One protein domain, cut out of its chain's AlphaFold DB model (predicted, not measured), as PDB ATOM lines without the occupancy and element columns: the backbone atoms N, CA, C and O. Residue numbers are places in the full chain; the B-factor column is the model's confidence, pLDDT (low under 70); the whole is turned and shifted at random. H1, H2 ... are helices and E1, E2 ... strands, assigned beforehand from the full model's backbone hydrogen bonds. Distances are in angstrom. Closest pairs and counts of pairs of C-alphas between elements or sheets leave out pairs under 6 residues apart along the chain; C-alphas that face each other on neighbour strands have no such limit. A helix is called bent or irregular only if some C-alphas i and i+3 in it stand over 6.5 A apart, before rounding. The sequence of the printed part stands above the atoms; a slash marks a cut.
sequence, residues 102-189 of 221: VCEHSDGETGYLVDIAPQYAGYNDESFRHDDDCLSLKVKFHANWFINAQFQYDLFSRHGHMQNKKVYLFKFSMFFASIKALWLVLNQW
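AT A GLANCE: This is residues 102 to 189 of the 221 residues of an uncharacterized protein of Colwellia sp. 75C3 (UniProt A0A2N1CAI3). A narrow, twisted ribbon of three strands, E1, E2 and E3, forms one side of the domain, and the helix H3 lies turned across the strands' direction near the end of the sheet where E3 leaves it. The opposite side is a loose run of mostly loop, residues 102 to 135, in which the short helix H1 grazes the sheet, while the short helix H2 lies away from it near the other end. The printed part has 88 residues with three named helices and three named strands, in the order H1, H2, E1, E2, E3, H3, and its class is mixed, helices and strands. The sheet's order is E1, E2, E3, antiparallel throughout. The whole is only just compact, close to loose, with a radius of gyration of the C-alphas of 14.4 A and spans of 39 by 31 by 23 A.

HOW THE PARTS SIT: E1, residues 136 to 142, E2, residues 150 to 156, and E3, residues 162 to 168, form a meander, each strand the antiparallel neighbour of the one before. The hairpin of E1 and E2 has directions 158 degrees apart, with N 140 and O 152 within hydrogen-bond range at 2.9 A. The hairpin of E2 and E3 has directions 162 degrees apart, with N 153 and O 165 within hydrogen-bond range at 2.8 A. The sheet is only just strongly twisted, its C-alphas lying up to 4.3 A off the best plane. H1, residues 112 to 116, is on the sheet but only grazes it, with residues 113 to 116; the closest C-alphas of H1 and E3, those of Ile 116 and Val 167, are 7.7 A apart. H3, residues 172 to 189, is not on the sheet. H1 and H3 are close but not clearly touching, their closest C-alphas, those of Tyr 112 and Ala 181, being 7.7 A apart. H2, residues 126 to 129, is not on the sheet and is apart from H1 and H3. The O i to N i+4 pair of H1 is within hydrogen-bond range, as are 12 of 14 in H3; H2 is too short for such a pair.

IN THESE COORDINATES: E1, residues 136 to 142, is 19.2 A long, from C-alpha 136 at (176.084, 264.339, 144.007). E2, residues 150 to 156, measures 19.1 A and E3, residues 162 to 168, 19.4 A. H1 covers residues 112 to 116, 6.1 A from C-alpha 112 at (190.403, 272.072, 154.243), and H2 residues 126 to 129, 5.2 A. H3, residues 172 to 189, is 22.8 A long and ends at C-alpha 189, (188.006, 261.246, 167.943). H3 is irregular, with C-alphas 173 and 176 8.9 A apart, and has a kink of 42 degrees near residue 179.

THE WHOLE: The two C-alphas farthest apart, those of His 130 and Asn 187, are 40.1 A apart. The printed part has no cut and no long link. The mean pLDDT of the printed part is 70.4; residues 102 to 109, 119 to 137, 145 to 147 and 156 to 163 are under 70.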
ATOM      1  N   VAL A 102     180.051 276.226 153.346       67.06
ATOM      2  CA  VAL A 102     179.412 276.842 152.182       67.06
ATOM      3  C   VAL A 102     179.175 278.304 152.527       67.06
ATOM      4  O   VAL A 102     178.483 278.602 153.501       67.06
ATOM      5  N   CYS A 103     179.756 279.219 151.755       60.69
ATOM      6  CA  CYS A 103     179.465 280.637 151.908       60.69
ATOM      7  C   CYS A 103     178.080 280.936 151.326       60.69
ATOM      8  O   CYS A 103     177.869 280.830 150.128       60.69
ATOM      9  N   GLU A 104     177.142 281.386 152.155       56.94
ATOM     10  CA  GLU A 104     175.776 281.731 151.717       56.94
ATOM     11  C   GLU A 104     175.733 282.921 150.729       56.94
ATOM     12  O   GLU A 104     174.743 283.130 150.037       56.94
ATOM     13  N   HIS A 105     176.824 283.693 150.643       55.09
ATOM     14  CA  HIS A 105     176.930 284.928 149.854       55.09
ATOM     15  C   HIS A 105     177.903 284.835 148.665       55.09
ATOM     16  O   HIS A 105     178.102 285.819 147.953       55.09
ATOM     17  N   SER A 106     178.537 283.682 148.450       54.78
ATOM     18  CA  SER A 106     179.412 283.444 147.302       54.78
ATOM     19  C   SER A 106     179.292 281.994 146.874       54.78
ATOM     20  O   SER A 106     179.410 281.127 147.732       54.78
ATOM     21  N   ASP A 107     179.211 281.719 145.573       58.50
ATOM     22  CA  ASP A 107     179.204 280.353 145.008       58.50
ATOM     23  C   ASP A 107     180.500 279.545 145.289       58.50
ATOM     24  O   ASP A 107     180.726 278.484 144.715       58.50
ATOM     25  N   GLY A 108     181.393 280.063 146.139       59.47
ATOM     26  CA  GLY A 108     182.625 279.420 146.564       59.47
ATOM     27  C   GLY A 108     182.426 278.557 147.807       59.47
ATOM     28  O   GLY A 108     182.068 279.045 148.881       59.47
ATOM     29  N   GLU A 109     182.741 277.274 147.673       69.12
ATOM     30  CA  GLU A 109     182.975 276.381 148.805       69.12
ATOM     31  C   GLU A 109     184.356 276.665 149.407       69.12
ATOM     32  O   GLU A 109     185.336 276.853 148.680       69.12
ATOM     33  N   THR A 110     184.459 276.683 150.735       71.94
ATOM     34  CA  THR A 110     185.742 276.880 151.423       71.94
ATOM     35  C   THR A 110     185.953 275.833 152.510       71.94
ATOM     36  O   THR A 110     185.002 275.283 153.069       71.94
ATOM     37  N   GLY A 111     187.212 275.523 152.810       80.50
ATOM     38  CA  GLY A 111     187.573 274.571 153.855       80.50
ATOM     39  C   GLY A 111     188.712 273.650 153.444       80.50
ATOM     40  O   GLY A 111     189.109 273.569 152.281       80.50
ATOM     41  N   TYR A 112     189.216 272.900 154.420       82.31
ATOM     42  CA  TYR A 112     190.403 272.072 154.243       82.31
ATOM     43  C   TYR A 112     190.255 271.002 153.145       82.31
ATOM     44  O   TYR A 112     191.236 270.639 152.494       82.31
ATOM     45  N   LEU A 113     189.035 270.499 152.910       80.56
ATOM     46  CA  LEU A 113     188.751 269.552 151.823       80.56
ATOM     47  C   LEU A 113     188.942 270.176 150.434       80.56
ATOM     48  O   LEU A 113     189.448 269.513 149.528       80.56
ATOM     49  N   VAL A 114     188.590 271.453 150.287       77.81
ATOM     50  CA  VAL A 114     188.763 272.213 149.044       77.81
ATOM     51  C   VAL A 114     190.245 272.519 148.826       77.81
ATOM     52  O   VAL A 114     190.771 272.268 147.744       77.81
ATOM     53  N   ASP A 115     190.954 272.936 149.877       81.25
ATOM     54  CA  ASP A 115     192.382 273.275 149.812       81.25
ATOM     55  C   ASP A 115     193.259 272.066 149.456       81.25
ATOM     56  O   ASP A 115     194.233 272.160 148.703       81.25
ATOM     57  N   ILE A 116     192.924 270.889 149.994       79.69
ATOM     58  CA  ILE A 116     193.707 269.675 149.769       79.69
ATOM     59  C   ILE A 116     193.452 269.051 148.403       79.69
ATOM     60  O   ILE A 116     194.316 268.332 147.891       79.69
ATOM     61  N   ALA A 117     192.294 269.295 147.808       76.06
ATOM     62  CA  ALA A 117     191.859 268.643 146.588       76.06
ATOM     63  C   ALA A 117     190.978 269.566 145.730       76.06
ATOM     64  O   ALA A 117     189.840 269.202 145.425       76.06
ATOM     65  N   PRO A 118     191.500 270.717 145.269       70.62
ATOM     66  CA  PRO A 118     190.689 271.715 144.567       70.62
ATOM     67  C   PRO A 118     190.066 271.159 143.277       70.62
ATOM     68  O   PRO A 118     188.940 271.494 142.929       70.62
ATOM     69  N   GLN A 119     190.757 270.225 142.619       66.25
ATOM     70  CA  GLN A 119     190.296 269.505 141.423       66.25
ATOM     71  C   GLN A 119     189.128 268.525 141.660       66.25
ATOM     72  O   GLN A 119     188.519 268.060 140.706       66.25
ATOM     73  N   TYR A 120     188.843 268.157 142.914       65.31
ATOM     74  CA  TYR A 120     187.762 267.229 143.280       65.31
ATOM     75  C   TYR A 120     186.648 267.905 144.091       65.31
ATOM     76  O   TYR A 120     185.590 267.310 144.267       65.31
ATOM     77  N   ALA A 121     186.874 269.146 144.536       58.75
ATOM     78  CA  ALA A 121     185.881 270.020 145.156       58.75
ATOM     79  C   ALA A 121     184.928 270.684 144.138       58.75
ATOM     80  O   ALA A 121     184.091 271.495 144.501       58.75
ATOM     81  N   GLY A 122     185.030 270.326 142.853       54.78
ATOM     82  CA  GLY A 122     183.880 270.358 141.952       54.78
ATOM     83  C   GLY A 122     183.372 271.711 141.451       54.78
ATOM     84  O   GLY A 122     182.253 271.719 140.964       54.78
ATOM     85  N   TYR A 123     184.135 272.816 141.487       52.00
ATOM     86  CA  TYR A 123     183.641 274.083 140.896       52.00
ATOM     87  C   TYR A 123     184.638 274.938 140.082       52.00
ATOM     88  O   TYR A 123     184.209 275.879 139.416       52.00
ATOM     89  N   ASN A 124     185.935 274.595 140.038       44.56
ATOM     90  CA  ASN A 124     186.950 275.335 139.252       44.56
ATOM     91  C   ASN A 124     187.401 274.643 137.953       44.56
ATOM     92  O   ASN A 124     188.282 275.152 137.264       44.56
ATOM     93  N   ASP A 125     186.829 273.492 137.615       47.03
ATOM     94  CA  ASP A 125     187.128 272.787 136.372       47.03
ATOM     95  C   ASP A 125     185.924 272.958 135.430       47.03
ATOM     96  O   ASP A 125     184.817 272.511 135.733       47.03
ATOM     97  N   GLU A 126     186.117 273.682 134.321       44.06
ATOM     98  CA  GLU A 126     185.069 273.994 133.331       44.06
ATOM     99  C   GLU A 126     184.386 272.728 132.792       44.06
ATOM    100  O   GLU A 126     183.211 272.766 132.425       44.06
ATOM    101  N   SER A 127     185.078 271.583 132.827       44.38
ATOM    102  CA  SER A 127     184.521 270.283 132.444       44.38
ATOM    103  C   SER A 127     183.407 269.777 133.374       44.38
ATOM    104  O   SER A 127     182.581 268.980 132.944       44.38
ATOM    105  N   PHE A 128     183.338 270.271 134.615       48.53
ATOM    106  CA  PHE A 128     182.305 269.916 135.598       48.53
ATOM    107  C   PHE A 128     181.136 270.910 135.639       48.53
ATOM    108  O   PHE A 128     180.081 270.574 136.165       48.53
ATOM    109  N   ARG A 129     181.297 272.117 135.073       45.53
ATOM    110  CA  ARG A 129     180.236 273.144 135.010       45.53
ATOM    111  C   ARG A 129     179.278 272.960 133.831       45.53
ATOM    112  O   ARG A 129     178.225 273.584 133.829       45.53
ATOM    113  N   HIS A 130     179.640 272.142 132.841       44.31
ATOM    114  CA  HIS A 130     178.842 271.947 131.625       44.31
ATOM    115  C   HIS A 130     177.849 270.777 131.672       44.31
ATOM    116  O   HIS A 130     177.005 270.691 130.783       44.31
ATOM    117  N   ASP A 131     177.901 269.920 132.694       45.28
ATOM    118  CA  ASP A 131     176.861 268.918 132.932       45.28
ATOM    119  C   ASP A 131     175.841 269.491 133.930       45.28
ATOM    120  O   ASP A 131     175.974 269.343 135.144       45.28
ATOM    121  N   ASP A 132     174.803 270.138 133.394       44.66
ATOM    122  CA  ASP A 132     173.629 270.710 134.088       44.66
ATOM    123  C   ASP A 132     172.785 269.681 134.888       44.66
ATOM    124  O   ASP A 132     171.684 269.975 135.353       44.66
ATOM    125  N   ASP A 133     173.277 268.458 135.094       44.59
ATOM    126  CA  ASP A 133     172.515 267.344 135.651       44.59
ATOM    127  C   ASP A 133     173.190 266.743 136.899       44.59
ATOM    128  O   ASP A 133     173.973 265.797 136.836       44.59
ATOM    129  N   CYS A 134     172.794 267.253 138.070       47.75
ATOM    130  CA  CYS A 134     172.735 266.534 139.353       47.75
ATOM    131  C   CYS A 134     173.937 265.626 139.708       47.75
ATOM    132  O   CYS A 134     173.766 264.439 140.006       47.75
ATOM    133  N   LEU A 135     175.151 266.177 139.755       53.16
ATOM    134  CA  LEU A 135     176.316 265.508 140.343       53.16
ATOM    135  C   LEU A 135     176.218 265.555 141.879       53.16
ATOM    136  O   LEU A 135     176.346 266.612 142.489       53.16
ATOM    137  N   SER A 136     176.006 264.411 142.539       55.75
ATOM    138  CA  SER A 136     176.084 264.339 144.007       55.75
ATOM    139  C   SER A 136     177.511 263.995 144.443       55.75
ATOM    140  O   SER A 136     177.931 262.846 144.277       55.75
ATOM    141  N   LEU A 137     178.258 264.945 145.011       63.75
ATOM    142  CA  LEU A 137     179.561 264.671 145.624       63.75
ATOM    143  C   LEU A 137     179.354 264.005 146.989       63.75
ATOM    144  O   LEU A 137     178.734 264.579 147.883       63.75
ATOM    145  N   LYS A 138     179.878 262.788 147.177       71.88
ATOM    146  CA  LYS A 138     179.917 262.150 148.501       71.88
ATOM    147  C   LYS A 138     181.353 262.062 148.989       71.88
ATOM    148  O   LYS A 138     182.163 261.334 148.420       71.88
ATOM    149  N   VAL A 139     181.642 262.767 150.079       76.00
ATOM    150  CA  VAL A 139     182.927 262.680 150.778       76.00
ATOM    151  C   VAL A 139     182.821 261.648 151.895       76.00
ATOM    152  O   VAL A 139     181.893 261.675 152.703       76.00
ATOM    153  N   LYS A 140     183.782 260.727 151.950       83.19
ATOM    154  CA  LYS A 140     183.933 259.759 153.041       83.19
ATOM    155  C   LYS A 140     185.303 259.894 153.670       83.19
ATOM    156  O   LYS A 140     186.313 259.917 152.970       83.19
ATOM    157  N   PHE A 141     185.350 259.907 154.992       84.44
ATOM    158  CA  PHE A 141     186.609 259.865 155.718       84.44
ATOM    159  C   PHE A 141     187.015 258.419 156.004       84.44
ATOM    160  O   PHE A 141     186.191 257.604 156.418       84.44
ATOM    161  N   HIS A 142     188.290 258.105 155.786       84.69
ATOM    162  CA  HIS A 142     188.908 256.829 156.123       84.69
ATOM    163  C   HIS A 142     190.104 257.083 157.038       84.69
ATOM    164  O   HIS A 142     191.163 257.528 156.587       84.69
ATOM    165  N   ALA A 143     189.944 256.778 158.322       76.31
ATOM    166  CA  ALA A 143     191.051 256.755 159.266       76.31
ATOM    167  C   ALA A 143     191.872 255.476 159.044       76.31
ATOM    168  O   ALA A 143     191.521 254.416 159.557       76.31
ATOM    169  N   ASN A 144     192.962 255.550 158.278       73.62
ATOM    170  CA  ASN A 144     193.989 254.511 158.364       73.62
ATOM    171  C   ASN A 144     194.934 254.836 159.532       73.62
ATOM    172  O   ASN A 144     194.986 255.970 160.004       73.62
ATOM    173  N   TRP A 145     195.705 253.840 159.968       63.41
ATOM    174  CA  TRP A 145     196.691 253.942 161.048       63.41
ATOM    175  C   TRP A 145     197.506 255.264 161.014       63.41
ATOM    176  O   TRP A 145     198.222 255.559 160.051       63.41
ATOM    177  N   PHE A 146     197.394 256.029 162.112       60.44
ATOM    178  CA  PHE A 146     198.169 257.219 162.506       60.44
ATOM    179  C   PHE A 146     198.024 258.443 161.594       60.44
ATOM    180  O   PHE A 146     197.200 259.313 161.853       60.44
ATOM    181  N   ILE A 147     198.863 258.546 160.562       63.09
ATOM    182  CA  ILE A 147     198.988 259.737 159.698       63.09
ATOM    183  C   ILE A 147     198.329 259.481 158.335       63.09
ATOM    184  O   ILE A 147     198.076 260.401 157.562       63.09
ATOM    185  N   ASN A 148     197.996 258.222 158.048       75.50
ATOM    186  CA  ASN A 148     197.521 257.788 156.742       75.50
ATOM    187  C   ASN A 148     196.001 257.979 156.550       75.50
ATOM    188  O   ASN A 148     195.360 257.289 155.751       75.50
ATOM    189  N   ALA A 149     195.412 258.900 157.315       83.00
ATOM    190  CA  ALA A 149     194.027 259.303 157.159       83.00
ATOM    191  C   ALA A 149     193.801 259.857 155.747       83.00
ATOM    192  O   ALA A 149     194.625 260.608 155.223       83.00
ATOM    193  N   GLN A 150     192.694 259.477 155.118       86.62
ATOM    194  CA  GLN A 150     192.392 259.847 153.738       86.62
ATOM    195  C   GLN A 150     190.919 260.222 153.579       86.62
ATOM    196  O   GLN A 150     190.030 259.611 154.175       86.62
ATOM    197  N   PHE A 151     190.665 261.206 152.728       83.88
ATOM    198  CA  PHE A 151     189.339 261.515 152.221       83.88
ATOM    199  C   PHE A 151     189.130 260.783 150.905       83.88
ATOM    200  O   PHE A 151     190.010 260.749 150.046       83.88
ATOM    201  N   GLN A 152     187.966 260.171 150.758       83.75
ATOM    202  CA  GLN A 152     187.529 259.536 149.534       83.75
ATOM    203  C   GLN A 152     186.404 260.369 148.933       83.75
ATOM    204  O   GLN A 152     185.372 260.567 149.574       83.75
ATOM    205  N   TYR A 153     186.625 260.831 147.711       77.75
ATOM    206  CA  TYR A 153     185.656 261.546 146.899       77.75
ATOM    207  C   TYR A 153     185.005 260.535 145.956       77.75
ATOM    208  O   TYR A 153     185.684 259.950 145.105       77.75
ATOM    209  N   ASP A 154     183.710 260.299 146.155       73.69
ATOM    210  CA  ASP A 154     182.874 259.492 145.272       73.69
ATOM    211  C   ASP A 154     182.078 260.451 144.367       73.69
ATOM    212  O   ASP A 154     181.151 261.125 144.827       73.69
ATOM    213  N   LEU A 155     182.459 260.524 143.087       70.00
ATOM    214  CA  LEU A 155     181.776 261.319 142.061       70.00
ATOM    215  C   LEU A 155     180.741 260.442 141.347       70.00
ATOM    216  O   LEU A 155     181.089 259.382 140.821       70.00
ATOM    217  N   PHE A 156     179.481 260.881 141.332       63.47
ATOM    218  CA  PHE A 156     178.367 260.158 140.710       63.47
ATOM    219  C   PHE A 156     177.896 260.869 139.443       63.47
ATOM    220  O   PHE A 156     177.153 261.838 139.541       63.47
ATOM    221  N   SER A 157     178.272 260.364 138.265       60.22
ATOM    222  CA  SER A 157     177.661 260.791 136.997       60.22
ATOM    223  C   SER A 157     176.380 259.994 136.713       60.22
ATOM    224  O   SER A 157     176.322 258.789 136.984       60.22
ATOM    225  N   ARG A 158     175.374 260.637 136.100       54.56
ATOM    226  CA  ARG A 158     174.117 260.012 135.629       54.56
ATOM    227  C   ARG A 158     174.360 258.812 134.697       54.56
ATOM    228  O   ARG A 158     173.534 257.909 134.630       54.56
ATOM    229  N   HIS A 159     175.529 258.763 134.054       59.16
ATOM    230  CA  HIS A 159     175.972 257.684 133.165       59.16
ATOM    231  C   HIS A 159     176.607 256.482 133.894       59.16
ATOM    232  O   HIS A 159     177.170 255.594 133.259       59.16
ATOM    233  N   GLY A 160     176.536 256.426 135.229       54.22
ATOM    234  CA  GLY A 160     176.960 255.263 136.017       54.22
ATOM    235  C   GLY A 160     178.471 255.139 136.235       54.22
ATOM    236  O   GLY A 160     178.921 254.198 136.888       54.22
ATOM    237  N   HIS A 161     179.273 256.089 135.745       54.00
ATOM    238  CA  HIS A 161     180.706 256.124 136.025       54.00
ATOM    239  C   HIS A 161     180.964 256.694 137.422       54.00
ATOM    240  O   HIS A 161     180.884 257.900 137.649       54.00
ATOM    241  N   MET A 162     181.285 255.800 138.358       59.03
ATOM    242  CA  MET A 162     181.745 256.154 139.697       59.03
ATOM    243  C   MET A 162     183.258 256.368 139.657       59.03
ATOM    244  O   MET A 162     184.023 255.406 139.544       59.03
ATOM    245  N   GLN A 163     183.711 257.617 139.750       65.06
ATOM    246  CA  GLN A 163     185.128 257.882 139.990       65.06
ATOM    247  C   GLN A 163     185.380 257.957 141.490       65.06
ATOM    248  O   GLN A 163     184.813 258.790 142.192       65.06
ATOM    249  N   ASN A 164     186.243 257.062 141.966       72.50
ATOM    250  CA  ASN A 164     186.694 257.008 143.347       72.50
ATOM    251  C   ASN A 164     188.104 257.591 143.425       72.50
ATOM    252  O   ASN A 164     189.039 257.039 142.834       72.50
ATOM    253  N   LYS A 165     188.262 258.712 144.128       80.19
ATOM    254  CA  LYS A 165     189.568 259.346 144.331       80.19
ATOM    255  C   LYS A 165     189.870 259.462 145.813       80.19
ATOM    256  O   LYS A 165     189.075 259.996 146.579       80.19
ATOM    257  N   LYS A 166     191.039 258.963 146.208       82.62
ATOM    258  CA  LYS A 166     191.538 259.022 147.584       82.62
ATOM    259  C   LYS A 166     192.600 260.105 147.689       82.62
ATOM    260  O   LYS A 166     193.532 260.134 146.889       82.62
ATOM    261  N   VAL A 167     192.456 260.975 148.678       83.31
ATOM    262  CA  VAL A 167     193.393 262.059 148.967       83.31
ATOM    263  C   VAL A 167     193.819 261.947 150.421       83.31
ATOM    264  O   VAL A 167     192.984 261.955 151.321       83.31
ATOM    265  N   TYR A 168     195.124 261.835 150.649       85.81
ATOM    266  CA  TYR A 168     195.688 261.792 151.993       85.81
ATOM    267  C   TYR A 168     195.502 263.127 152.701       85.81
ATOM    268  O   TYR A 168     195.730 264.172 152.100       85.81
ATOM    269  N   LEU A 169     195.132 263.070 153.980       83.75
ATOM    270  CA  LEU A 169     194.952 264.225 154.857       83.75
ATOM    271  C   LEU A 169     196.288 264.913 155.156       83.75
ATOM    272  O   LEU A 169     196.346 266.127 155.318       83.75
ATOM    273  N   PHE A 170     197.385 264.160 155.201       84.19
ATOM    274  CA  PHE A 170     198.710 264.739 155.359       84.19
ATOM    275  C   PHE A 170     199.340 265.067 154.002       84.19
ATOM    276  O   PHE A 170     199.620 264.174 153.201       84.19
ATOM    277  N   LYS A 171     199.618 266.352 153.762       81.69
ATOM    278  CA  LYS A 171     200.417 266.836 152.634       81.69
ATOM    279  C   LYS A 171     201.576 267.674 153.148       81.69
ATOM    280  O   LYS A 171     201.374 268.674 153.828       81.69
ATOM    281  N   PHE A 172     202.792 267.304 152.752       81.44
ATOM    282  CA  PHE A 172     204.003 268.010 153.175       81.44
ATOM    283  C   PHE A 172     204.014 269.484 152.731       81.44
ATOM    284  O   PHE A 172     204.455 270.347 153.482       81.44
ATOM    285  N   SER A 173     203.447 269.792 151.559       83.75
ATOM    286  CA  SER A 173     203.303 271.171 151.068       83.75
ATOM    287  C   SER A 173     202.401 272.049 151.942       83.75
ATOM    288  O   SER A 173     202.542 273.266 151.931       83.75
ATOM    289  N   MET A 174     201.492 271.446 152.712       81.88
ATOM    290  CA  MET A 174     200.556 272.125 153.611       81.88
ATOM    291  C   MET A 174     200.745 271.649 155.052       81.88
ATOM    292  O   MET A 174     199.780 271.392 155.766       81.88
ATOM    293  N   PHE A 175     202.002 271.526 155.482       84.69
ATOM    294  CA  PHE A 175     202.382 270.909 156.754       84.69
ATOM    295  C   PHE A 175     201.577 271.414 157.963       84.69
ATOM    296  O   PHE A 175     200.967 270.613 158.668       84.69
ATOM    297  N   PHE A 176     201.503 272.733 158.180       86.88
ATOM    298  CA  PHE A 176     200.775 273.302 159.323       86.88
ATOM    299  C   PHE A 176     199.261 273.050 159.254       86.88
ATOM    300  O   PHE A 176     198.651 272.714 160.269       86.88
ATOM    301  N   ALA A 177     198.657 273.158 158.068       85.19
ATOM    302  CA  ALA A 177     197.230 272.901 157.880       85.19
ATOM    303  C   ALA A 177     196.898 271.404 158.029       85.19
ATOM    304  O   ALA A 177     195.900 271.054 158.654       85.19
ATOM    305  N   SER A 178     197.772 270.515 157.545       86.25
ATOM    306  CA  SER A 178     197.672 269.065 157.749       86.25
ATOM    307  C   SER A 178     197.835 268.662 159.211       86.25
ATOM    308  O   SER A 178     197.085 267.814 159.685       86.25
ATOM    309  N   ILE A 179     198.763 269.271 159.955       87.25
ATOM    310  CA  ILE A 179     198.893 269.025 161.398       87.25
ATOM    311  C   ILE A 179     197.658 269.518 162.141       87.25
ATOM    312  O   ILE A 179     197.138 268.797 162.987       87.25
ATOM    313  N   LYS A 180     197.150 270.711 161.811       88.44
ATOM    314  CA  LYS A 180     195.916 271.230 162.410       88.44
ATOM    315  C   LYS A 180     194.724 270.315 162.112       88.44
ATOM    316  O   LYS A 180     193.950 270.023 163.020       88.44
ATOM    317  N   ALA A 181     194.613 269.813 160.882       86.62
ATOM    318  CA  ALA A 181     193.597 268.839 160.498       86.62
ATOM    319  C   ALA A 181     193.739 267.525 161.286       86.62
ATOM    320  O   ALA A 181     192.757 267.054 161.850       86.62
ATOM    321  N   LEU A 182     194.952 266.969 161.398       87.75
ATOM    322  CA  LEU A 182     195.224 265.770 162.202       87.75
ATOM    323  C   LEU A 182     194.874 265.983 163.675       87.75
ATOM    324  O   LEU A 182     194.262 265.114 164.292       87.75
ATOM    325  N   TRP A 183     195.234 267.137 164.233       88.50
ATOM    326  CA  TRP A 183     194.929 267.483 165.616       88.50
ATOM    327  C   TRP A 183     193.423 267.576 165.855       88.50
ATOM    328  O   TRP A 183     192.928 267.038 166.839       88.50
ATOM    329  N   LEU A 184     192.677 268.200 164.940       87.50
ATOM    330  CA  LEU A 184     191.216 268.264 165.016       87.50
ATOM    331  C   LEU A 184     190.579 266.876 164.911       87.50
ATOM    332  O   LEU A 184     189.716 266.557 165.727       87.50
ATOM    333  N   VAL A 185     191.039 266.037 163.975       88.31
ATOM    334  CA  VAL A 185     190.602 264.636 163.856       88.31
ATOM    335  C   VAL A 185     190.844 263.892 165.166       88.31
ATOM    336  O   VAL A 185     189.934 263.239 165.668       88.31
ATOM    337  N   LEU A 186     192.044 264.008 165.738       86.75
ATOM    338  CA  LEU A 186     192.422 263.310 166.964       86.75
ATOM    339  C   LEU A 186     191.634 263.815 168.175       86.75
ATOM    340  O   LEU A 186     191.146 263.007 168.961       86.75
ATOM    341  N   ASN A 187     191.456 265.130 168.301       88.19
ATOM    342  CA  ASN A 187     190.699 265.735 169.391       88.19
ATOM    343  C   ASN A 187     189.214 265.361 169.322       88.19
ATOM    344  O   ASN A 187     188.632 264.966 170.325       88.19
ATOM    345  N   GLN A 188     188.603 265.422 168.135       84.06
ATOM    346  CA  GLN A 188     187.221 264.980 167.949       84.06
ATOM    347  C   GLN A 188     187.053 263.479 168.149       84.06
ATOM    348  O   GLN A 188     186.037 263.046 168.683       84.06
ATOM    349  N   TRP A 189     188.021 262.681 167.700       85.25
ATOM    350  CA  TRP A 189     188.006 261.246 167.943       85.25
ATOM    351  C   TRP A 189     188.042 260.967 169.442       85.25
ATOM    352  O   TRP A 189     187.186 260.240 169.935       85.25
TER     353      TRP A 189